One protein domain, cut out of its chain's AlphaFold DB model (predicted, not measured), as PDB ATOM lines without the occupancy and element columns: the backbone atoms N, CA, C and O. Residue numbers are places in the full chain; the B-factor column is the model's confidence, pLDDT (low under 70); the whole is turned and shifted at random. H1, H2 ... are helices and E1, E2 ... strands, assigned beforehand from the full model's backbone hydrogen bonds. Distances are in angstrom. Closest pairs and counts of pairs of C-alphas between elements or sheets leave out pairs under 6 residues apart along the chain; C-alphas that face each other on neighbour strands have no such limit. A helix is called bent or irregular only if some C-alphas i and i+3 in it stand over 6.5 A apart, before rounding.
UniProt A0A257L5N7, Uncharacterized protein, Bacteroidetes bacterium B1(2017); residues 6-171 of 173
ATOM      1  N   THR A   6      21.808  50.728  32.763       81.00
ATOM      2  CA  THR A   6      20.348  50.657  32.699       81.00
ATOM      3  C   THR A   6      19.893  50.615  31.248       81.00
ATOM      4  O   THR A   6      20.250  51.494  30.464       81.00
ATOM      5  N   ILE A   7      19.094  49.608  30.895       82.50
ATOM      6  CA  ILE A   7      18.316  49.597  29.656       82.50
ATOM      7  C   ILE A   7      16.890  50.033  29.973       82.50
ATOM      8  O   ILE A   7      16.262  49.506  30.891       82.50
ATOM      9  N   THR A   8      16.368  50.966  29.187       85.12
ATOM     10  CA  THR A   8      14.964  51.371  29.227       85.12
ATOM     11  C   THR A   8      14.310  51.199  27.865       85.12
ATOM     12  O   THR A   8      14.978  51.145  26.832       85.12
ATOM     13  N   GLY A   9      12.987  51.113  27.866       84.38
ATOM     14  CA  GLY A   9      12.186  51.108  26.652       84.38
ATOM     15  C   GLY A   9      10.702  51.026  26.973       84.38
ATOM     16  O   GLY A   9      10.303  51.003  28.140       84.38
ATOM     17  N   ARG A  10       9.886  50.976  25.924       85.00
ATOM     18  CA  ARG A  10       8.431  50.838  26.000       85.00
ATOM     19  C   ARG A  10       7.955  49.796  25.000       85.00
ATOM     20  O   ARG A  10       8.430  49.800  23.870       85.00
ATOM     21  N   LEU A  11       7.012  48.940  25.375       84.00
ATOM     22  CA  LEU A  11       6.411  47.970  24.459       84.00
ATOM     23  C   LEU A  11       5.021  48.391  23.993       84.00
ATOM     24  O   LEU A  11       4.198  48.827  24.796       84.00
ATOM     25  N   TYR A  12       4.745  48.196  22.706       79.50
ATOM     26  CA  TYR A  12       3.427  48.399  22.097       79.50
ATOM     27  C   TYR A  12       2.997  47.171  21.291       79.50
ATOM     28  O   TYR A  12       3.840  46.359  20.909       79.50
ATOM     29  N   ASP A  13       1.698  47.027  21.030       76.00
ATOM     30  CA  ASP A  13       1.175  45.923  20.230       76.00
ATOM     31  C   ASP A  13       1.512  46.145  18.753       76.00
ATOM     32  O   ASP A  13       1.032  47.080  18.119       76.00
ATOM     33  N   TYR A  14       2.318  45.263  18.165       72.88
ATOM     34  CA  TYR A  14       2.658  45.343  16.742       72.88
ATOM     35  C   TYR A  14       1.422  45.305  15.826       72.88
ATOM     36  O   TYR A  14       1.456  45.804  14.705       72.88
ATOM     37  N   THR A  15       0.331  44.687  16.285       70.88
ATOM     38  CA  THR A  15      -0.917  44.597  15.518       70.88
ATOM     39  C   THR A  15      -1.824  45.813  15.690       70.88
ATOM     40  O   THR A  15      -2.724  46.006  14.875       70.88
ATOM     41  N   ASP A  16      -1.575  46.630  16.712       68.25
ATOM     42  CA  ASP A  16      -2.316  47.845  17.028       68.25
ATOM     43  C   ASP A  16      -1.383  48.849  17.721       68.25
ATOM     44  O   ASP A  16      -1.194  48.834  18.941       68.25
ATOM     45  N   THR A  17      -0.800  49.747  16.927       62.03
ATOM     46  CA  THR A  17       0.216  50.709  17.380       62.03
ATOM     47  C   THR A  17      -0.285  51.696  18.438       62.03
ATOM     48  O   THR A  17       0.519  52.441  18.994       62.03
ATOM     49  N   LEU A  18      -1.594  51.738  18.708       65.62
ATOM     50  CA  LEU A  18      -2.204  52.610  19.712       65.62
ATOM     51  C   LEU A  18      -2.335  51.941  21.088       65.62
ATOM     52  O   LEU A  18      -2.647  52.622  22.066       65.62
ATOM     53  N   THR A  19      -2.070  50.636  21.182       71.62
ATOM     54  CA  THR A  19      -2.250  49.867  22.414       71.62
ATOM     55  C   THR A  19      -0.900  49.459  23.008       71.62
ATOM     56  O   THR A  19      -0.119  48.732  22.395       71.62
ATOM     57  N   PHE A  20      -0.625  49.895  24.240       70.25
ATOM     58  CA  PHE A  20       0.529  49.414  25.006       70.25
ATOM     59  C   PHE A  20       0.250  48.031  25.598       70.25
ATOM     60  O   PHE A  20      -0.887  47.701  25.947       70.25
ATOM     61  N   VAL A  21       1.293  47.200  25.676       66.62
ATOM     62  CA  VAL A  21       1.161  45.803  26.101       66.62
ATOM     63  C   VAL A  21       1.815  45.606  27.459       66.62
ATOM     64  O   VAL A  21       3.031  45.740  27.596       66.62
ATOM     65  N   ASP A  22       1.003  45.201  28.434       66.75
ATOM     66  CA  ASP A  22       1.488  44.617  29.681       66.75
ATOM     67  C   ASP A  22       2.077  43.243  29.389       66.75
ATOM     68  O   ASP A  22       1.448  42.400  28.738       66.75
ATOM     69  N   TYR A  23       3.286  42.997  29.875       70.38
ATOM     70  CA  TYR A  23       3.915  41.697  29.747       70.38
ATOM     71  C   TYR A  23       4.335  41.153  31.105       70.38
ATOM     72  O   TYR A  23       4.593  41.879  32.066       70.38
ATOM     73  N   GLU A  24       4.344  39.827  31.179       66.25
ATOM     74  CA  GLU A  24       4.344  39.126  32.456       66.25
ATOM     75  C   GLU A  24       5.751  38.958  33.030       66.25
ATOM     76  O   GLU A  24       5.907  38.913  34.248       66.25
ATOM     77  N   ILE A  25       6.776  38.837  32.172       72.81
ATOM     78  CA  ILE A  25       8.123  38.447  32.602       72.81
ATOM     79  C   ILE A  25       9.206  39.177  31.790       72.81
ATOM     80  O   ILE A  25       9.317  39.005  30.578       72.81
ATOM     81  N   VAL A  26      10.068  39.923  32.480       76.56
ATOM     82  CA  VAL A  26      11.452  40.219  32.086       76.56
ATOM     83  C   VAL A  26      12.349  39.192  32.763       76.56
ATOM     84  O   VAL A  26      12.226  39.024  33.970       76.56
ATOM     85  N   SER A  27      13.296  38.591  32.051       79.19
ATOM     86  CA  SER A  27      14.391  37.813  32.634       79.19
ATOM     87  C   SER A  27      15.734  38.347  32.155       79.19
ATOM     88  O   SER A  27      15.951  38.491  30.952       79.19
ATOM     89  N   VAL A  28      16.656  38.593  33.083       81.00
ATOM     90  CA  VAL A  28      18.056  38.917  32.763       81.00
ATOM     91  C   VAL A  28      18.899  37.668  32.968       81.00
ATOM     92  O   VAL A  28      18.817  37.043  34.026       81.00
ATOM     93  N   LEU A  29      19.668  37.283  31.950       81.12
ATOM     94  CA  LEU A  29      20.463  36.061  31.940       81.12
ATOM     95  C   LEU A  29      21.958  36.366  31.816       81.12
ATOM     96  O   LEU A  29      22.386  37.178  30.981       81.12
ATOM     97  N   ASP A  30      22.746  35.657  32.619       77.56
ATOM     98  CA  ASP A  30      24.206  35.667  32.556       77.56
ATOM     99  C   ASP A  30      24.755  34.818  31.387       77.56
ATOM    100  O   ASP A  30      24.012  34.256  30.575       77.56
ATOM    101  N   THR A  31      26.084  34.710  31.288       71.81
ATOM    102  CA  THR A  31      26.778  33.901  30.267       71.81
ATOM    103  C   THR A  31      26.415  32.417  30.294       71.81
ATOM    104  O   THR A  31      26.547  31.745  29.275       71.81
ATOM    105  N   ASN A  32      25.950  31.901  31.433       75.56
ATOM    106  CA  ASN A  32      25.540  30.510  31.608       75.56
ATOM    107  C   ASN A  32      24.030  30.325  31.394       75.56
ATOM    108  O   ASN A  32      23.490  29.262  31.694       75.56
ATOM    109  N   GLN A  33      23.340  31.359  30.899       70.19
ATOM    110  CA  GLN A  33      21.884  31.428  30.792       70.19
ATOM    111  C   GLN A  33      21.155  31.245  32.130       70.19
ATOM    112  O   GLN A  33      19.971  30.899  32.151       70.19
ATOM    113  N   LYS A  34      21.835  31.484  33.255       74.56
ATOM    114  CA  LYS A  34      21.207  31.445  34.569       74.56
ATOM    115  C   LYS A  34      20.467  32.758  34.792       74.56
ATOM    116  O   LYS A  34      20.989  33.836  34.514       74.56
ATOM    117  N   THR A  35      19.233  32.656  35.275       69.69
ATOM    118  CA  THR A  35      18.404  33.826  35.568       69.69
ATOM    119  C   THR A  35      18.964  34.585  36.761       69.69
ATOM    120  O   THR A  35      19.010  34.048  37.867       69.69
ATOM    121  N   SER A  36      19.347  35.838  36.534       62.53
ATOM    122  CA  SER A  36      19.814  36.756  37.574       62.53
ATOM    123  C   SER A  36      18.664  37.552  38.197       62.53
ATOM    124  O   SER A  36      18.719  37.892  39.375       62.53
ATOM    125  N   TYR A  37      17.609  37.854  37.428       64.44
ATOM    126  CA  TYR A  37      16.515  38.725  37.868       64.44
ATOM    127  C   TYR A  37      15.230  38.509  37.059       64.44
ATOM    128  O   TYR A  37      15.317  38.271  35.852       64.44
ATOM    129  N   THR A  38      14.065  38.656  37.708       62.12
ATOM    130  CA  THR A  38      12.750  38.716  37.049       62.12
ATOM    131  C   THR A  38      11.901  39.900  37.517       62.12
ATOM    132  O   THR A  38      11.763  40.098  38.722       62.12
ATOM    133  N   THR A  39      11.283  40.646  36.593       66.12
ATOM    134  CA  THR A  39      10.295  41.711  36.898       66.12
ATOM    135  C   THR A  39       9.160  41.740  35.878       66.12
ATOM    136  O   THR A  39       9.319  41.223  34.779       66.12
ATOM    137  N   SER A  40       8.037  42.370  36.216       63.53
ATOM    138  CA  SER A  40       6.984  42.781  35.276       63.53
ATOM    139  C   SER A  40       7.115  44.270  34.917       63.53
ATOM    140  O   SER A  40       7.892  44.996  35.549       63.53
ATOM    141  N   THR A  41       6.372  44.734  33.909       64.75
ATOM    142  CA  THR A  41       6.293  46.162  33.545       64.75
ATOM    143  C   THR A  41       5.122  46.908  34.129       64.75
ATOM    144  O   THR A  41       4.163  46.318  34.621       64.75
ATOM    145  N   SER A  42       5.205  48.236  34.048       67.56
ATOM    146  CA  SER A  42       4.073  49.121  34.290       67.56
ATOM    147  C   SER A  42       3.015  49.002  33.188       67.56
ATOM    148  O   SER A  42       3.305  48.573  32.071       67.56
ATOM    149  N   LYS A  43       1.795  49.451  33.524       66.38
ATOM    150  CA  LYS A  43       0.580  49.406  32.686       66.38
ATOM    151  C   LYS A  43       0.683  50.104  31.319       66.38
ATOM    152  O   LYS A  43      -0.206  49.991  30.482       66.38
ATOM    153  N   ASP A  44       1.720  50.912  31.126       75.50
ATOM    154  CA  ASP A  44       2.010  51.664  29.903       75.50
ATOM    155  C   ASP A  44       3.107  50.997  29.050       75.50
ATOM    156  O   ASP A  44       3.665  51.623  28.146       75.50
ATOM    157  N   GLY A  45       3.453  49.741  29.356       76.81
ATOM    158  CA  GLY A  45       4.470  48.962  28.652       76.81
ATOM    159  C   GLY A  45       5.909  49.426  28.901       76.81
ATOM    160  O   GLY A  45       6.823  48.933  28.236       76.81
ATOM    161  N   MET A  46       6.144  50.377  29.815       83.56
ATOM    162  CA  MET A  46       7.493  50.856  30.140       83.56
ATOM    163  C   MET A  46       8.281  49.819  30.930       83.56
ATOM    164  O   MET A  46       7.784  49.230  31.889       83.56
ATOM    165  N   PHE A  47       9.557  49.669  30.577       81.94
ATOM    166  CA  PHE A  47      10.503  48.849  31.318       81.94
ATOM    167  C   PHE A  47      11.793  49.588  31.630       81.94
ATOM    168  O   PHE A  47      12.258  50.450  30.885       81.94
ATOM    169  N   THR A  48      12.378  49.229  32.766       83.62
ATOM    170  CA  THR A  48      13.690  49.686  33.212       83.62
ATOM    171  C   THR A  48      14.412  48.491  33.803       83.62
ATOM    172  O   THR A  48      13.953  47.897  34.776       83.62
ATOM    173  N   ILE A  49      15.529  48.116  33.195       82.12
ATOM    174  CA  ILE A  49      16.280  46.913  33.526       82.12
ATOM    175  C   ILE A  49      17.684  47.337  33.915       82.12
ATOM    176  O   ILE A  49      18.405  47.939  33.119       82.12
ATOM    177  N   LYS A  50      18.072  47.006  35.145       80.31
ATOM    178  CA  LYS A  50      19.454  47.150  35.596       80.31
ATOM    179  C   LYS A  50      20.255  45.948  35.115       80.31
ATOM    180  O   LYS A  50      19.842  44.809  35.310       80.31
ATOM    181  N   ILE A  51      21.384  46.226  34.488       78.19
ATOM    182  CA  ILE A  51      22.268  45.241  33.882       78.19
ATOM    183  C   ILE A  51      23.528  45.171  34.727       78.19
ATOM    184  O   ILE A  51      24.198  46.183  34.960       78.19
ATOM    185  N   ASP A  52      23.838  43.966  35.185       76.12
ATOM    186  CA  ASP A  52      25.096  43.682  35.858       76.12
ATOM    187  C   ASP A  52      26.234  43.437  34.846       76.12
ATOM    188  O   ASP A  52      26.054  43.348  33.628       76.12
ATOM    189  N   SER A  53      27.461  43.329  35.349       72.75
ATOM    190  CA  SER A  53      28.645  43.137  34.508       72.75
ATOM    191  C   SER A  53      28.746  41.745  33.867       72.75
ATOM    192  O   SER A  53      29.628  41.537  33.028       72.75
ATOM    193  N   THR A  54      27.871  40.794  34.200       76.12
ATOM    194  CA  THR A  54      27.907  39.411  33.689       76.12
ATOM    195  C   THR A  54      26.790  39.125  32.684       76.12
ATOM    196  O   THR A  54      26.939  38.240  31.841       76.12
ATOM    197  N   SER A  55      25.729  39.928  32.695       79.31
ATOM    198  CA  SER A  55      24.565  39.835  31.817       79.31
ATOM    199  C   SER A  55      24.942  39.854  30.336       79.31
ATOM    200  O   SER A  55      25.712  40.708  29.877       79.31
ATOM    201  N   GLN A  56      24.362  38.918  29.581       81.38
ATOM    202  CA  GLN A  56      24.509  38.812  28.123       81.38
ATOM    203  C   GLN A  56      23.180  38.936  27.388       81.38
ATOM    204  O   GLN A  56      23.167  39.403  26.248       81.38
ATOM    205  N   VAL A  57      22.087  38.499  28.022       86.69
ATOM    206  CA  VAL A  57      20.775  38.401  27.384       86.69
ATOM    207  C   VAL A  57      19.695  38.970  28.294       86.69
ATOM    208  O   VAL A  57      19.627  38.643  29.476       86.69
ATOM    209  N   ILE A  58      18.807  39.771  27.720       86.44
ATOM    210  CA  ILE A  58      17.518  40.127  28.309       86.44
ATOM    211  C   ILE A  58      16.439  39.420  27.497       86.44
ATOM    212  O   ILE A  58      16.441  39.485  26.269       86.44
ATOM    213  N   ARG A  59      15.514  38.756  28.185       87.81
ATOM    214  CA  ARG A  59      14.307  38.170  27.604       87.81
ATOM    215  C   ARG A  59      13.106  38.924  28.138       87.81
ATOM    216  O   ARG A  59      12.935  39.021  29.346       87.81
ATOM    217  N   ILE A  60      12.279  39.438  27.249       85.50
ATOM    218  CA  ILE A  60      11.025  40.095  27.586       85.50
ATOM    219  C   ILE A  60       9.914  39.277  26.955       85.50
ATOM    220  O   ILE A  60       9.847  39.166  25.734       85.50
ATOM    221  N   GLY A  61       9.076  38.654  27.771       81.62
ATOM    222  CA  GLY A  61       8.131  37.659  27.300       81.62
ATOM    223  C   GLY A  61       6.701  37.919  27.739       81.62
ATOM    224  O   GLY A  61       6.428  38.336  28.865       81.62
ATOM    225  N   ASN A  62       5.783  37.616  26.827       75.88
ATOM    226  CA  ASN A  62       4.360  37.532  27.107       75.88
ATOM    227  C   ASN A  62       3.994  36.046  27.154       75.88
ATOM    228  O   ASN A  62       4.290  35.279  26.227       75.88
ATOM    229  N   GLY A  63       3.409  35.626  28.270       68.25
ATOM    230  CA  GLY A  63       3.068  34.238  28.522       68.25
ATOM    231  C   GLY A  63       1.769  34.122  29.293       68.25
ATOM    232  O   GLY A  63       1.043  35.091  29.422       68.25
ATOM    233  N   VAL A  64       1.457  32.901  29.713       63.34
ATOM    234  CA  VAL A  64       0.554  32.610  30.833       63.34
ATOM    235  C   VAL A  64       1.185  31.416  31.539       63.34
ATOM    236  O   VAL A  64       1.549  30.447  30.865       63.34
ATOM    237  N   ASN A  65       1.330  31.454  32.865       61.72
ATOM    238  CA  ASN A  65       1.921  30.359  33.653       61.72
ATOM    239  C   ASN A  65       3.307  29.907  33.132       61.72
ATOM    240  O   ASN A  65       3.545  28.714  32.949       61.72
ATOM    241  N   ASN A  66       4.218  30.852  32.855       58.50
ATOM    242  CA  ASN A  66       5.581  30.597  32.347       58.50
ATOM    243  C   ASN A  66       5.666  29.937  30.952       58.50
ATOM    244  O   ASN A  66       6.716  29.421  30.565       58.50
ATOM    245  N   ILE A  67       4.585  29.960  30.166       67.75
ATOM    246  CA  ILE A  67       4.588  29.520  28.765       67.75
ATOM    247  C   ILE A  67       4.668  30.755  27.869       67.75
ATOM    248  O   ILE A  67       3.657  31.413  27.640       67.75
ATOM    249  N   PHE A  68       5.858  31.056  27.349       73.38
ATOM    250  CA  PHE A  68       6.063  32.176  26.431       73.38
ATOM    251  C   PHE A  68       5.434  31.914  25.057       73.38
ATOM    252  O   PHE A  68       5.711  30.890  24.421       73.38
ATOM    253  N   TYR A  69       4.624  32.864  24.594       77.00
ATOM    254  CA  TYR A  69       4.009  32.869  23.260       77.00
ATOM    255  C   TYR A  69       4.667  33.869  22.317       77.00
ATOM    256  O   TYR A  69       4.808  33.601  21.122       77.00
ATOM    257  N   SER A  70       5.127  34.982  22.878       82.19
ATOM    258  CA  SER A  70       6.014  35.925  22.217       82.19
ATOM    259  C   SER A  70       7.147  36.305  23.162       82.19
ATOM    260  O   SER A  70       6.982  36.340  24.385       82.19
ATOM    261  N   GLU A  71       8.318  36.546  22.588       87.50
ATOM    262  CA  GLU A  71       9.516  36.937  23.313       87.50
ATOM    263  C   GLU A  71      10.311  37.950  22.485       87.50
ATOM    264  O   GLU A  71      10.488  37.776  21.280       87.50
ATOM    265  N   ILE A  72      10.814  38.990  23.136       88.25
ATOM    266  CA  ILE A  72      11.869  39.853  22.618       88.25
ATOM    267  C   ILE A  72      13.150  39.478  23.355       88.25
ATOM    268  O   ILE A  72      13.189  39.456  24.587       88.25
ATOM    269  N   ARG A  73      14.206  39.191  22.601       90.88
ATOM    270  CA  ARG A  73      15.553  38.955  23.102       90.88
ATOM    271  C   ARG A  73      16.432  40.128  22.753       90.88
ATOM    272  O   ARG A  73      16.499  40.522  21.598       90.88
ATOM    273  N   ILE A  74      17.149  40.633  23.738       88.19
ATOM    274  CA  ILE A  74      18.237  41.580  23.525       88.19
ATOM    275  C   ILE A  74      19.508  40.832  23.895       88.19
ATOM    276  O   ILE A  74      19.656  40.423  25.047       88.19
ATOM    277  N   ILE A  75      20.378  40.588  22.921       88.25
ATOM    278  CA  ILE A  75      21.588  39.777  23.089       88.25
ATOM    279  C   ILE A  75      22.850  40.622  22.925       88.25
ATOM    280  O   ILE A  75      22.804  41.756  22.451       88.25
ATOM    281  N   ASN A  76      23.985  40.063  23.352       81.94
ATOM    282  CA  ASN A  76      25.300  40.707  23.295       81.94
ATOM    283  C   ASN A  76      25.323  42.093  23.953       81.94
ATOM    284  O   ASN A  76      26.085  42.975  23.562       81.94
ATOM    285  N   ILE A  77      24.540  42.266  25.024       78.38
ATOM    286  CA  ILE A  77      24.383  43.541  25.744       78.38
ATOM    287  C   ILE A  77      25.736  44.105  26.198       78.38
ATOM    288  O   ILE A  77      25.918  45.319  26.280       78.38
ATOM    289  N   LYS A  78      26.725  43.231  26.428       72.06
ATOM    290  CA  LYS A  78      28.096  43.637  26.740       72.06
ATOM    291  C   LYS A  78      28.730  44.581  25.715       72.06
ATOM    292  O   LYS A  78      29.547  45.406  26.100       72.06
ATOM    293  N   ASN A  79      28.343  44.500  24.448       71.19
ATOM    294  CA  ASN A  79      28.898  45.345  23.397       71.19
ATOM    295  C   ASN A  79      28.205  46.716  23.337       71.19
ATOM    296  O   ASN A  79      28.781  47.676  22.837       71.19
ATOM    297  N   GLY A  80      27.045  46.859  23.989       60.44
ATOM    298  CA  GLY A  80      26.449  48.155  24.322       60.44
ATOM    299  C   GLY A  80      27.082  48.844  25.539       60.44
ATOM    300  O   GLY A  80      26.670  49.947  25.890       60.44
ATOM    301  N   ARG A  81      28.088  48.245  26.199       60.06
ATOM    302  CA  ARG A  81      28.650  48.777  27.458       60.06
ATOM    303  C   ARG A  81      29.391  50.104  27.330       60.06
ATOM    304  O   ARG A  81      29.739  50.675  28.360       60.06
ATOM    305  N   SER A  82      29.615  50.611  26.121       61.56
ATOM    306  CA  SER A  82      30.096  51.980  25.914       61.56
ATOM    307  C   SER A  82      29.098  53.044  26.398       61.56
ATOM    308  O   SER A  82      29.471  54.210  26.517       61.56
ATOM    309  N   PHE A  83      27.854  52.666  26.724       64.12
ATOM    310  CA  PHE A  83      26.814  53.571  27.208       64.12
ATOM    311  C   PHE A  83      26.446  53.297  28.678       64.12
ATOM    312  O   PHE A  83      26.168  52.165  29.065       64.12
ATOM    313  N   ASN A  84      26.375  54.352  29.499       70.06
ATOM    314  CA  ASN A  84      25.900  54.260  30.891       70.06
ATOM    315  C   ASN A  84      24.399  53.918  30.975       70.06
ATOM    316  O   ASN A  84      23.948  53.254  31.911       70.06
ATOM    317  N   SER A  85      23.631  54.352  29.976       74.19
ATOM    318  CA  SER A  85      22.214  54.040  29.805       74.19
ATOM    319  C   SER A  85      21.890  53.860  28.328       74.19
ATOM    320  O   SER A  85      22.348  54.651  27.501       74.19
ATOM    321  N   ILE A  86      21.058  52.876  28.000       78.31
ATOM    322  CA  ILE A  86      20.562  52.657  26.640       78.31
ATOM    323  C   ILE A  86      19.042  52.737  26.679       78.31
ATOM    324  O   ILE A  86      18.391  51.943  27.351       78.31
ATOM    325  N   ASN A  87      18.485  53.693  25.946       80.06
ATOM    326  CA  ASN A  87      17.051  53.762  25.715       80.06
ATOM    327  C   ASN A  87      16.756  53.153  24.344       80.06
ATOM    328  O   ASN A  87      17.237  53.654  23.328       80.06
ATOM    329  N   LEU A  88      15.987  52.068  24.329       78.44
ATOM    330  CA  LEU A  88      15.569  51.377  23.111       78.44
ATOM    331  C   LEU A  88      14.314  51.993  22.474       78.44
ATOM    332  O   LEU A  88      13.879  51.548  21.416       78.44
ATOM    333  N   GLY A  89      13.730  53.016  23.102       78.81
ATOM    334  CA  GLY A  89      12.510  53.656  22.632       78.81
ATOM    335  C   GLY A  89      11.316  52.705  22.682       78.81
ATOM    336  O   GLY A  89      11.201  51.864  23.578       78.81
ATOM    337  N   THR A  90      10.402  52.861  21.728       81.62
ATOM    338  CA  THR A  90       9.228  51.996  21.575       81.62
ATOM    339  C   THR A  90       9.562  50.785  20.712       81.62
ATOM    340  O   THR A  90       9.891  50.939  19.535       81.62
ATOM    341  N   ILE A  91       9.419  49.586  21.271       81.94
ATOM    342  CA  ILE A  91       9.686  48.313  20.602       81.94
ATOM    343  C   ILE A  91       8.357  47.567  20.395       81.94
ATOM    344  O   ILE A  91       7.565  47.461  21.337       81.94
ATOM    345  N   PRO A  92       8.086  47.036  19.193       78.19
ATOM    346  CA  PRO A  92       6.916  46.219  18.941       78.19
ATOM    347  C   PRO A  92       7.013  44.897  19.698       78.19
ATOM    348  O   PRO A  92       7.993  44.161  19.592       78.19
ATOM    349  N   MET A  93       5.939  44.560  20.398       78.94
ATOM    350  CA  MET A  93       5.679  43.234  20.926       78.94
ATOM    351  C   MET A  93       4.377  42.724  20.321       78.94
ATOM    352  O   MET A  93       3.428  43.472  20.127       78.94
ATOM    353  N   ILE A  94       4.293  41.433  20.030       71.31
ATOM    354  CA  ILE A  94       3.018  40.842  19.627       71.31
ATOM    355  C   ILE A  94       2.308  40.353  20.872       71.31
ATOM    356  O   ILE A  94       2.836  39.513  21.610       71.31
ATOM    357  N   LYS A  95       1.092  40.854  21.080       67.88
ATOM    358  CA  LYS A  95       0.215  40.352  22.128       67.88
ATOM    359  C   LYS A  95      -0.142  38.902  21.827       67.88
ATOM    360  O   LYS A  95      -0.511  38.552  20.701       67.88
ATOM    361  N   CYS A  96      -0.031  38.039  22.834       64.06
ATOM    362  CA  CYS A  96      -0.482  36.667  22.677       64.06
ATOM    363  C   CYS A  96      -1.991  36.659  22.371       64.06
ATOM    364  O   CYS A  96      -2.765  37.280  23.108       64.06
ATOM    365  N   PRO A  97      -2.447  35.963  21.314       57.47
ATOM    366  CA  PRO A  97      -3.871  35.799  21.094       57.47
ATOM    367  C   PRO A  97      -4.486  35.016  22.261       57.47
ATOM    368  O   PRO A  97      -4.076  33.898  22.572       57.47
ATOM    369  N   SER A  98      -5.531  35.581  22.870       55.28
ATOM    370  CA  SER A  98      -6.302  34.982  23.974       55.28
ATOM    371  C   SER A  98      -6.924  33.617  23.629       55.28
ATOM    372  O   SER A  98      -7.363  32.874  24.505       55.28
ATOM    373  N   SER A  99      -6.938  33.252  22.347       52.44
ATOM    374  CA  SER A  99      -7.652  32.111  21.779       52.44
ATOM    375  C   SER A  99      -6.977  30.747  21.946       52.44
ATOM    376  O   SER A  99      -7.540  29.754  21.490       52.44
ATOM    377  N   ILE A 100      -5.793  30.637  22.566       56.97
ATOM    378  CA  ILE A 100      -5.120  29.326  22.659       56.97
ATOM    379  C   ILE A 100      -5.589  28.471  23.853       56.97
ATOM    380  O   ILE A 100      -5.233  27.299  23.947       56.97
ATOM    381  N   GLN A 101      -6.424  29.014  24.746       55.44
ATOM    382  CA  GLN A 101      -6.989  28.292  25.897       55.44
ATOM    383  C   GLN A 101      -8.528  28.271  25.884       55.44
ATOM    384  O   GLN A 101      -9.181  28.570  26.879       55.44
ATOM    385  N   VAL A 102      -9.140  27.917  24.749       59.28
ATOM    386  CA  VAL A 102     -10.607  27.825  24.653       59.28
ATOM    387  C   VAL A 102     -11.095  26.452  25.129       59.28
ATOM    388  O   VAL A 102     -10.718  25.416  24.575       59.28
ATOM    389  N   GLN A 103     -11.978  26.442  26.132       58.22
ATOM    390  CA  GLN A 103     -12.775  25.272  26.503       58.22
ATOM    391  C   GLN A 103     -14.107  25.294  25.742       58.22
ATOM    392  O   GLN A 103     -14.832  26.286  25.771       58.22
ATOM    393  N   TYR A 104     -14.451  24.195  25.069       66.88
ATOM    394  CA  TYR A 104     -15.707  24.084  24.323       66.88
ATOM    395  C   TYR A 104     -16.745  23.297  25.127       66.88
ATOM    396  O   TYR A 104     -16.587  22.094  25.331       66.88
ATOM    397  N   LYS A 105     -17.826  23.959  25.553       69.31
ATOM    398  CA  LYS A 105     -18.986  23.284  26.158       69.31
ATOM    399  C   LYS A 105     -19.804  22.555  25.081       69.31
ATOM    400  O   LYS A 105     -19.972  23.073  23.981       69.31
ATOM    401  N   GLY A 106     -20.311  21.361  25.400       74.12
ATOM    402  CA  GLY A 106     -21.261  20.618  24.555       74.12
ATOM    403  C   GLY A 106     -20.677  19.883  23.338       74.12
ATOM    404  O   GLY A 106     -21.437  19.346  22.541       74.12
ATOM    405  N   LEU A 107     -19.350  19.836  23.174       80.31
ATOM    406  CA  LEU A 107     -18.706  19.075  22.098       80.31
ATOM    407  C   LEU A 107     -18.211  17.711  22.585       80.31
ATOM    408  O   LEU A 107     -17.696  17.580  23.694       80.31
ATOM    409  N   SER A 108     -18.280  16.705  21.709       84.06
ATOM    410  CA  SER A 108     -17.618  15.418  21.957       84.06
ATOM    411  C   SER A 108     -16.092  15.577  22.001       84.06
ATOM    412  O   SER A 108     -15.519  16.439  21.328       84.06
ATOM    413  N   LYS A 109     -15.399  14.685  22.722       81.88
ATOM    414  CA  LYS A 109     -13.926  14.691  22.853       81.88
ATOM    415  C   LYS A 109     -13.201  14.766  21.498       81.88
ATOM    416  O   LYS A 109     -12.246  15.523  21.351       81.88
ATOM    417  N   LYS A 110     -13.690  14.039  20.485       84.44
ATOM    418  CA  LYS A 110     -13.116  14.024  19.127       84.44
ATOM    419  C   LYS A 110     -13.285  15.368  18.404       84.44
ATOM    420  O   LYS A 110     -12.369  15.824  17.723       84.44
ATOM    421  N   GLN A 111     -14.434  16.028  18.566       84.56
ATOM    422  CA  GLN A 111     -14.680  17.358  17.996       84.56
ATOM    423  C   GLN A 111     -13.829  18.433  18.679       84.56
ATOM    424  O   GLN A 111     -13.279  19.291  17.989       84.56
ATOM    425  N   VAL A 112     -13.672  18.356  20.005       81.88
ATOM    426  CA  VAL A 112     -12.775  19.238  20.766       81.88
ATOM    427  C   VAL A 112     -11.341  19.109  20.254       81.88
ATOM    428  O   VAL A 112     -10.735  20.117  19.901       81.88
ATOM    429  N   GLN A 113     -10.831  17.883  20.117       82.00
ATOM    430  CA  GLN A 113      -9.482  17.634  19.598       82.00
ATOM    431  C   GLN A 113      -9.286  18.185  18.181       82.00
ATOM    432  O   GLN A 113      -8.286  18.852  17.916       82.00
ATOM    433  N   LYS A 114     -10.250  17.970  17.274       85.75
ATOM    434  CA  LYS A 114     -10.175  18.501  15.902       85.75
ATOM    435  C   LYS A 114     -10.116  20.033  15.893       85.75
ATOM    436  O   LYS A 114      -9.311  20.603  15.161       85.75
ATOM    437  N   ARG A 115     -10.933  20.700  16.718       82.06
ATOM    438  CA  ARG A 115     -10.932  22.169  16.833       82.06
ATOM    439  C   ARG A 115      -9.645  22.702  17.456       82.06
ATOM    440  O   ARG A 115      -9.082  23.652  16.930       82.06
ATOM    441  N   GLN A 116      -9.145  22.067  18.514       79.06
ATOM    442  CA  GLN A 116      -7.864  22.430  19.130       79.06
ATOM    443  C   GLN A 116      -6.697  22.282  18.150       79.06
ATOM    444  O   GLN A 116      -5.842  23.160  18.078       79.06
ATOM    445  N   HIS A 117      -6.682  21.211  17.353       83.81
ATOM    446  CA  HIS A 117      -5.656  21.011  16.334       83.81
ATOM    447  C   HIS A 117      -5.717  22.086  15.241       83.81
ATOM    448  O   HIS A 117      -4.681  22.615  14.844       83.81
ATOM    449  N   GLN A 118      -6.921  22.450  14.789       85.25
ATOM    450  CA  GLN A 118      -7.099  23.520  13.809       85.25
ATOM    451  C   GLN A 118      -6.641  24.876  14.365       85.25
ATOM    452  O   GLN A 118      -5.845  25.549  13.719       85.25
ATOM    453  N   LEU A 119      -7.039  25.224  15.595       82.19
ATOM    454  CA  LEU A 119      -6.577  26.442  16.269       82.19
ATOM    455  C   LEU A 119      -5.051  26.503  16.370       82.19
ATOM    456  O   LEU A 119      -4.455  27.545  16.112       82.19
ATOM    457  N   LEU A 120      -4.412  25.388  16.730       82.31
ATOM    458  CA  LEU A 120      -2.957  25.310  16.810       82.31
ATOM    459  C   LEU A 120      -2.301  25.491  15.435       82.31
ATOM    460  O   LEU A 120      -1.296  26.189  15.324       82.31
ATOM    461  N   LYS A 121      -2.866  24.876  14.392       86.31
ATOM    462  CA  LYS A 121      -2.378  25.006  13.018       86.31
ATOM    463  C   LYS A 121      -2.475  26.451  12.529       86.31
ATOM    464  O   LYS A 121      -1.505  26.962  11.978       86.31
ATOM    465  N   ASP A 122      -3.607  27.107  12.767       84.25
ATOM    466  CA  ASP A 122      -3.831  28.501  12.373       84.25
ATOM    467  C   ASP A 122      -2.913  29.453  13.145       84.25
ATOM    468  O   ASP A 122      -2.310  30.353  12.560       84.25
ATOM    469  N   TYR A 123      -2.723  29.195  14.439       82.62
ATOM    470  CA  TYR A 123      -1.762  29.914  15.264       82.62
ATOM    471  C   TYR A 123      -0.326  29.759  14.740       82.62
ATOM    472  O   TYR A 123       0.334  30.760  14.472       82.62
ATOM    473  N   ASN A 124       0.147  28.530  14.514       85.81
ATOM    474  CA  ASN A 124       1.497  28.289  13.994       85.81
ATOM    475  C   ASN A 124       1.686  28.905  12.598       85.81
ATOM    476  O   ASN A 124       2.743  29.462  12.312       85.81
ATOM    477  N   LYS A 125       0.655  28.862  11.743       87.31
ATOM    478  CA  LYS A 125       0.667  29.536  10.439       87.31
ATOM    479  C   LYS A 125       0.837  31.049  10.594       87.31
ATOM    480  O   LYS A 125       1.603  31.637   9.840       87.31
ATOM    481  N   LYS A 126       0.160  31.667  11.568       83.31
ATOM    482  CA  LYS A 126       0.320  33.096  11.877       83.31
ATOM    483  C   LYS A 126       1.739  33.406  12.357       83.31
ATOM    484  O   LYS A 126       2.333  34.355  11.863       83.31
ATOM    485  N   ILE A 127       2.295  32.592  13.260       83.88
ATOM    486  CA  ILE A 127       3.668  32.759  13.774       83.88
ATOM    487  C   ILE A 127       4.702  32.698  12.641       83.88
ATOM    488  O   ILE A 127       5.578  33.552  12.565       83.88
ATOM    489  N   ASN A 128       4.554  31.753  11.715       86.00
ATOM    490  CA  ASN A 128       5.452  31.616  10.563       86.00
ATOM    491  C   ASN A 128       5.272  32.710   9.497       86.00
ATOM    492  O   ASN A 128       6.060  32.779   8.562       86.00
ATOM    493  N   GLY A 129       4.211  33.518   9.586       84.44
ATOM    494  CA  GLY A 129       3.955  34.619   8.659       84.44
ATOM    495  C   GLY A 129       4.620  35.939   9.055       84.44
ATOM    496  O   GLY A 129       4.577  36.881   8.263       84.44
ATOM    497  N   TYR A 130       5.195  36.031  10.258       85.25
ATOM    498  CA  TYR A 130       5.943  37.216  10.681       85.25
ATOM    499  C   TYR A 130       7.278  37.325   9.943       85.25
ATOM    500  O   TYR A 130       7.757  36.358   9.358       85.25
ATOM    501  N   LYS A 131       7.839  38.533   9.930       87.69
ATOM    502  CA  LYS A 131       9.058  38.891   9.203       87.69
ATOM    503  C   LYS A 131       9.950  39.737  10.095       87.69
ATOM    504  O   LYS A 131       9.476  40.253  11.105       87.69
ATOM    505  N   ASP A 132      11.201  39.907   9.687       88.94
ATOM    506  CA  ASP A 132      12.117  40.836  10.341       88.94
ATOM    507  C   ASP A 132      11.532  42.247  10.355       88.94
ATOM    508  O   ASP A 132      10.836  42.663   9.421       88.94
ATOM    509  N   LEU A 133      11.815  42.972  11.432       84.12
ATOM    510  CA  LEU A 133      11.374  44.347  11.611       84.12
ATOM    511  C   LEU A 133      12.587  45.262  11.677       84.12
ATOM    512  O   LEU A 133      13.577  44.952  12.332       84.12
ATOM    513  N   ILE A 134      12.479  46.410  11.022       82.94
ATOM    514  CA  ILE A 134      13.465  47.480  11.114       82.94
ATOM    515  C   ILE A 134      12.866  48.572  11.988       82.94
ATOM    516  O   ILE A 134      11.777  49.076  11.710       82.94
ATOM    517  N   ILE A 135      13.577  48.932  13.050       76.12
ATOM    518  CA  ILE A 135      13.166  49.982  13.974       76.12
ATOM    519  C   ILE A 135      14.170  51.113  13.897       76.12
ATOM    520  O   ILE A 135      15.326  50.964  14.281       76.12
ATOM    521  N   VAL A 136      13.691  52.268  13.450       74.75
ATOM    522  CA  VAL A 136      14.481  53.495  13.399       74.75
ATOM    523  C   VAL A 136      14.174  54.323  14.644       74.75
ATOM    524  O   VAL A 136      13.021  54.671  14.897       74.75
ATOM    525  N   GLN A 137      15.197  54.622  15.444       68.75
ATOM    526  CA  GLN A 137      15.098  55.433  16.661       68.75
ATOM    527  C   GLN A 137      16.213  56.476  16.680       68.75
ATOM    528  O   GLN A 137      17.396  56.139  16.757       68.75
ATOM    529  N   ALA A 138      15.833  57.756  16.656       71.25
ATOM    530  CA  ALA A 138      16.763  58.880  16.541       71.25
ATOM    531  C   ALA A 138      17.756  58.678  15.374       71.25
ATOM    532  O   ALA A 138      17.346  58.677  14.219       71.25
ATOM    533  N   THR A 139      19.044  58.484  15.669       69.38
ATOM    534  CA  THR A 139      20.114  58.241  14.683       69.38
ATOM    535  C   THR A 139      20.566  56.776  14.648       69.38
ATOM    536  O   THR A 139      21.710  56.488  14.293       69.38
ATOM    537  N   ARG A 140      19.731  55.838  15.109       73.19
ATOM    538  CA  ARG A 140      20.064  54.411  15.195       73.19
ATOM    539  C   ARG A 140      19.005  53.568  14.514       73.19
ATOM    540  O   ARG A 140      17.812  53.845  14.626       73.19
ATOM    541  N   GLU A 141      19.467  52.512  13.870       78.62
ATOM    542  CA  GLU A 141      18.615  51.473  13.319       78.62
ATOM    543  C   GLU A 141      18.855  50.173  14.085       78.62
ATOM    544  O   GLU A 141      19.997  49.763  14.311       78.62
ATOM    545  N   PHE A 142      17.764  49.550  14.519       77.06
ATOM    546  CA  PHE A 142      17.763  48.240  15.148       77.06
ATOM    547  C   PHE A 142      17.051  47.263  14.223       77.06
ATOM    548  O   PHE A 142      15.864  47.429  13.930       77.06
ATOM    549  N   VAL A 143      17.763  46.221  13.808       86.31
ATOM    550  CA  VAL A 143      17.161  45.088  13.110       86.31
ATOM    551  C   VAL A 143      16.668  44.093  14.157       86.31
ATOM    552  O   VAL A 143      17.427  43.623  15.002       86.31
ATOM    553  N   MET A 144      15.370  43.802  14.121       87.12
ATOM    554  CA  MET A 144      14.724  42.770  14.922       87.12
ATOM    555  C   MET A 144      14.503  41.537  14.063       87.12
ATOM    556  O   MET A 144      13.523  41.452  13.318       87.12
ATOM    557  N   THR A 145      15.397  40.566  14.208       90.81
ATOM    558  CA  THR A 145      15.327  39.310  13.464       90.81
ATOM    559  C   THR A 145      14.278  38.396  14.078       90.81
ATOM    560  O   THR A 145      14.299  38.143  15.287       90.81
ATOM    561  N   HIS A 146      13.351  37.900  13.264       90.31
ATOM    562  CA  HIS A 146      12.294  36.993  13.704       90.31
ATOM    563  C   HIS A 146      12.757  35.529  13.688       90.31
ATOM    564  O   HIS A 146      13.489  35.082  12.808       90.31
ATOM    565  N   GLN A 147      12.273  34.745  14.647       91.19
ATOM    566  CA  GLN A 147      12.458  33.301  14.695       91.19
ATOM    567  C   GLN A 147      11.243  32.625  15.335       91.19
ATOM    568  O   GLN A 147      10.671  33.112  16.309       91.19
ATOM    569  N   SER A 148      10.861  31.458  14.818       88.56
ATOM    570  CA  SER A 148       9.886  30.579  15.465       88.56
ATOM    571  C   SER A 148      10.598  29.492  16.276       88.56
ATOM    572  O   SER A 148      11.388  28.727  15.723       88.56
ATOM    573  N   GLU A 149      10.275  29.365  17.559       89.00
ATOM    574  CA  GLU A 149      10.806  28.318  18.440       89.00
ATOM    575  C   GLU A 149       9.699  27.401  18.950       89.00
ATOM    576  O   GLU A 149       8.578  27.844  19.167       89.00
ATOM    577  N   LYS A 150       9.989  26.122  19.206       84.19
ATOM    578  CA  LYS A 150       9.024  25.238  19.879       84.19
ATOM    579  C   LYS A 150       8.982  25.536  21.376       84.19
ATOM    580  O   LYS A 150      10.022  25.621  22.023       84.19
ATOM    581  N   THR A 151       7.787  25.610  21.949       78.19
ATOM    582  CA  THR A 151       7.620  25.786  23.397       78.19
ATOM    583  C   THR A 151       7.649  24.430  24.105       78.19
ATOM    584  O   THR A 151       6.782  23.605  23.834       78.19
ATOM    585  N   ASN A 152       8.592  24.188  25.024       70.31
ATOM    586  CA  ASN A 152       8.620  23.044  25.962       70.31
ATOM    587  C   ASN A 152       8.268  21.672  25.341       70.31
ATOM    588  O   ASN A 152       7.368  20.987  25.822       70.31
ATOM    589  N   ASN A 153       8.933  21.284  24.246       64.19
ATOM    590  CA  ASN A 153       8.665  20.038  23.501       64.19
ATOM    591  C   ASN A 153       7.228  19.880  22.965       64.19
ATOM    592  O   ASN A 153       6.831  18.794  22.545       64.19
ATOM    593  N   SER A 154       6.446  20.955  22.933       72.44
ATOM    594  CA  SER A 154       5.123  20.957  22.325       72.44
ATOM    595  C   SER A 154       5.193  21.253  20.825       72.44
ATOM    596  O   SER A 154       6.181  21.754  20.286       72.44
ATOM    597  N   THR A 155       4.091  20.972  20.136       76.19
ATOM    598  CA  THR A 155       3.851  21.375  18.743       76.19
ATOM    599  C   THR A 155       3.541  22.869  18.599       76.19
ATOM    600  O   THR A 155       3.312  23.346  17.488       76.19
ATOM    601  N   LYS A 156       3.516  23.613  19.707       81.38
ATOM    602  CA  LYS A 156       3.225  25.039  19.753       81.38
ATOM    603  C   LYS A 156       4.478  25.848  19.476       81.38
ATOM    604  O   LYS A 156       5.520  25.601  20.081       81.38
ATOM    605  N   LEU A 157       4.350  26.814  18.573       85.62
ATOM    606  CA  LEU A 157       5.419  27.756  18.290       85.62
ATOM    607  C   LEU A 157       5.337  28.982  19.206       85.62
ATOM    608  O   LEU A 157       4.266  29.435  19.599       85.62
ATOM    609  N   LYS A 158       6.491  29.539  19.520       86.50
ATOM    610  CA  LYS A 158       6.695  30.834  20.147       86.50
ATOM    611  C   LYS A 158       7.383  31.710  19.119       86.50
ATOM    612  O   LYS A 158       8.345  31.269  18.490       86.50
ATOM    613  N   LEU A 159       6.899  32.932  18.960       86.56
ATOM    614  CA  LEU A 159       7.606  33.924  18.166       86.56
ATOM    615  C   LEU A 159       8.681  34.586  19.020       86.56
ATOM    616  O   LEU A 159       8.398  35.055  20.121       86.56
ATOM    617  N   VAL A 160       9.895  34.645  18.498       90.12
ATOM    618  CA  VAL A 160      11.027  35.319  19.119       90.12
ATOM    619  C   VAL A 160      11.515  36.392  18.165       90.12
ATOM    620  O   VAL A 160      11.867  36.081  17.034       90.12
ATOM    621  N   TYR A 161      11.560  37.636  18.621       90.00
ATOM    622  CA  TYR A 161      12.351  38.664  17.959       90.00
ATOM    623  C   TYR A 161      13.659  38.859  18.699       90.00
ATOM    624  O   TYR A 161      13.664  38.926  19.925       90.00
ATOM    625  N   THR A 162      14.756  38.982  17.965       91.38
ATOM    626  CA  THR A 162      16.082  39.193  18.538       91.38
ATOM    627  C   THR A 162      16.654  40.517  18.060       91.38
ATOM    628  O   THR A 162      16.704  40.769  16.863       91.38
ATOM    629  N   ILE A 163      17.093  41.337  19.009       88.44
ATOM    630  CA  ILE A 163      17.929  42.515  18.802       88.44
ATOM    631  C   ILE A 163      19.347  42.119  19.208       88.44
ATOM    632  O   ILE A 163      19.582  41.784  20.375       88.44
ATOM    633  N   ASP A 164      20.286  42.169  18.268       88.25
ATOM    634  CA  ASP A 164      21.707  41.965  18.543       88.25
ATOM    635  C   ASP A 164      22.430  43.314  18.605       88.25
ATOM    636  O   ASP A 164      22.390  44.109  17.670       88.25
ATOM    637  N   PHE A 165      23.099  43.589  19.724       81.00
ATOM    638  CA  PHE A 165      23.882  44.814  19.881       81.00
ATOM    639  C   PHE A 165      25.203  44.812  19.105       81.00
ATOM    640  O   PHE A 165      25.844  45.858  19.021       81.00
ATOM    641  N   ASN A 166      25.614  43.683  18.526       79.94
ATOM    642  CA  ASN A 166      26.707  43.659  17.553       79.94
ATOM    643  C   ASN A 166      26.341  44.393  16.263       79.94
ATOM    644  O   ASN A 166      27.200  45.037  15.668       79.94
ATOM    645  N   ASP A 167      25.066  44.336  15.878       69.62
ATOM    646  CA  ASP A 167      24.569  44.819  14.589       69.62
ATOM    647  C   ASP A 167      23.949  46.221  14.701       69.62
ATOM    648  O   ASP A 167      23.108  46.629  13.902       69.62
ATOM    649  N   LEU A 168      24.347  46.981  15.724       68.81
ATOM    650  CA  LEU A 168      23.863  48.335  15.969       68.81
ATOM    651  C   LEU A 168      24.418  49.294  14.907       68.81
ATOM    652  O   LEU A 168      25.579  49.711  14.961       68.81
ATOM    653  N   ILE A 169      23.571  49.682  13.953       63.66
ATOM    654  CA  ILE A 169      23.936  50.629  12.899       63.66
ATOM    655  C   ILE A 169      23.743  52.053  13.427       63.66
ATOM    656  O   ILE A 169      22.635  52.480  13.764       63.66
ATOM    657  N   ILE A 170      24.840  52.810  13.491       65.81
ATOM    658  CA  ILE A 170      24.804  54.254  13.745       65.81
ATOM    659  C   ILE A 170      24.625  54.946  12.396       65.81
ATOM    660  O   ILE A 170      25.520  54.891  11.548       65.81
ATOM    661  N   LEU A 171      23.488  55.613  12.203       58.59
ATOM    662  CA  LEU A 171      23.268  56.460  11.037       58.59
ATOM    663  C   LEU A 171      24.219  57.658  11.157       58.59
ATOM    664  O   LEU A 171      24.111  58.455  12.093       58.59
TER     665      LEU A 171
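What this domain is: This is residues 6 to 171 of the 173 residues of an uncharacterized protein of Bacteroidetes bacterium B1(2017) (UniProt A0A257L5N7). Look for two strongly twisted sheets partly face to face as a sandwich, their strands crossed at 44 degrees, with an arm reaching out from one end: H2, residues 102 to 108 and the long helix H3, which comes back to the larger sheet with its residues 120 to 127. The larger sheet is mixed, in the order E4, E3, E6, E7, E11, E10, E9; the smaller is branched, with E2, E5 and E8 beside E1. The printed part has 166 residues, with eleven named strands and three named helices in the order E1 E2 E3 E4 E5 E6 E7 H1 E8 H2 H3 E9 E10 E11; the class is mixed, helices and strands. The whole is compact, with a radius of gyration of the C-alphas of 17.4 A, yet elongated in outline, spanning 60 by 31 by 27 A.

How they stand to each other: Begin with E1, residues 6 to 13. E2, residues 16 to 20, makes a hairpin with it, N 13 and O 19 being 2.8 A apart, within hydrogen-bond range. On the same side of E1 is antiparallel E5, residues 46 to 51, with N 49 and O 7 at 2.8 A. On the other side is parallel E8, residues 85 to 93, with N 10 and O 89 at 2.8 A; E8 bends by 60 degrees at residue 90. In the larger sheet, E3, residues 25 to 29, and edge strand E4, residues 35 to 39, form a hairpin with N 26 and O 39 at 2.7 A. E6, residues 57 to 64, is antiparallel to E3, with N 27 and O 59 at 2.8 A. It forms a hairpin with E7, residues 67 to 75, where N 60 and O 72 are 2.8 A apart; E7 bends by 77 degrees at residue 70. Parallel to E7 is E11, residues 157 to 164, with N 73 and O 161 at 2.7 A. E9, residues 133 to 137, E10, residues 140 to 150, and E11 are a meander, each strand the antiparallel neighbour of the one before; see N 144 and O 133 at 2.8 A, and N 158 and O 149 at 2.7 A. The facing parts of the two sheets are 9.1 A centre to centre; the closest C-alphas of E8 and E9, Gly 89 and Gln 137, are 6.7 A apart. H3, residues 109 to 127, is on one face of the larger sheet, two layers of helix and sheet, at a height over the sheet of 10.7 A. It lies over E11 and runs along the strands, at 9 degrees to E11 on the local plane; their closest C-alphas, Asn 124 and Leu 157, are 5.8 A apart. H2, residues 98 to 101, and H3 only just touch, with 3 pairs of C-alphas within 8 A, H3 with residues 119 to 120 alone; the closest C-alphas, Ile 100 and Leu 119, are 7.2 A apart. H1, residues 77 to 80, only grazes both sheets. In H3 every O i to N i+4 pair is within hydrogen-bond range; H1 and H2 are too short for such a pair.

Where its parts are: Find C-alpha 6 at (20.348, 50.657, 32.699); from there E1 runs 23.4 A. E6 measures 21.3 A, E7 20.7 A and E8 21.7 A. H2 is only just irregular, C-alphas 98 and 101 being 7.0 A apart. From C-alpha 109 at (-13.926, 14.691, 22.853), H3 runs 26.8 A. E10 is the longest strand, 31.5 A, and E11 runs 21.6 A to C-alpha 164 at (21.707, 41.965, 18.543).

The domain as a whole: The two C-alphas farthest apart are those of Ser 82 and Ser 108, at 60.2 A. The printed part has no cut, and no link is long. The mean pLDDT of the printed part is 76.6; 43 residues are under 70, among them residues 35 to 43 and 95 to 105.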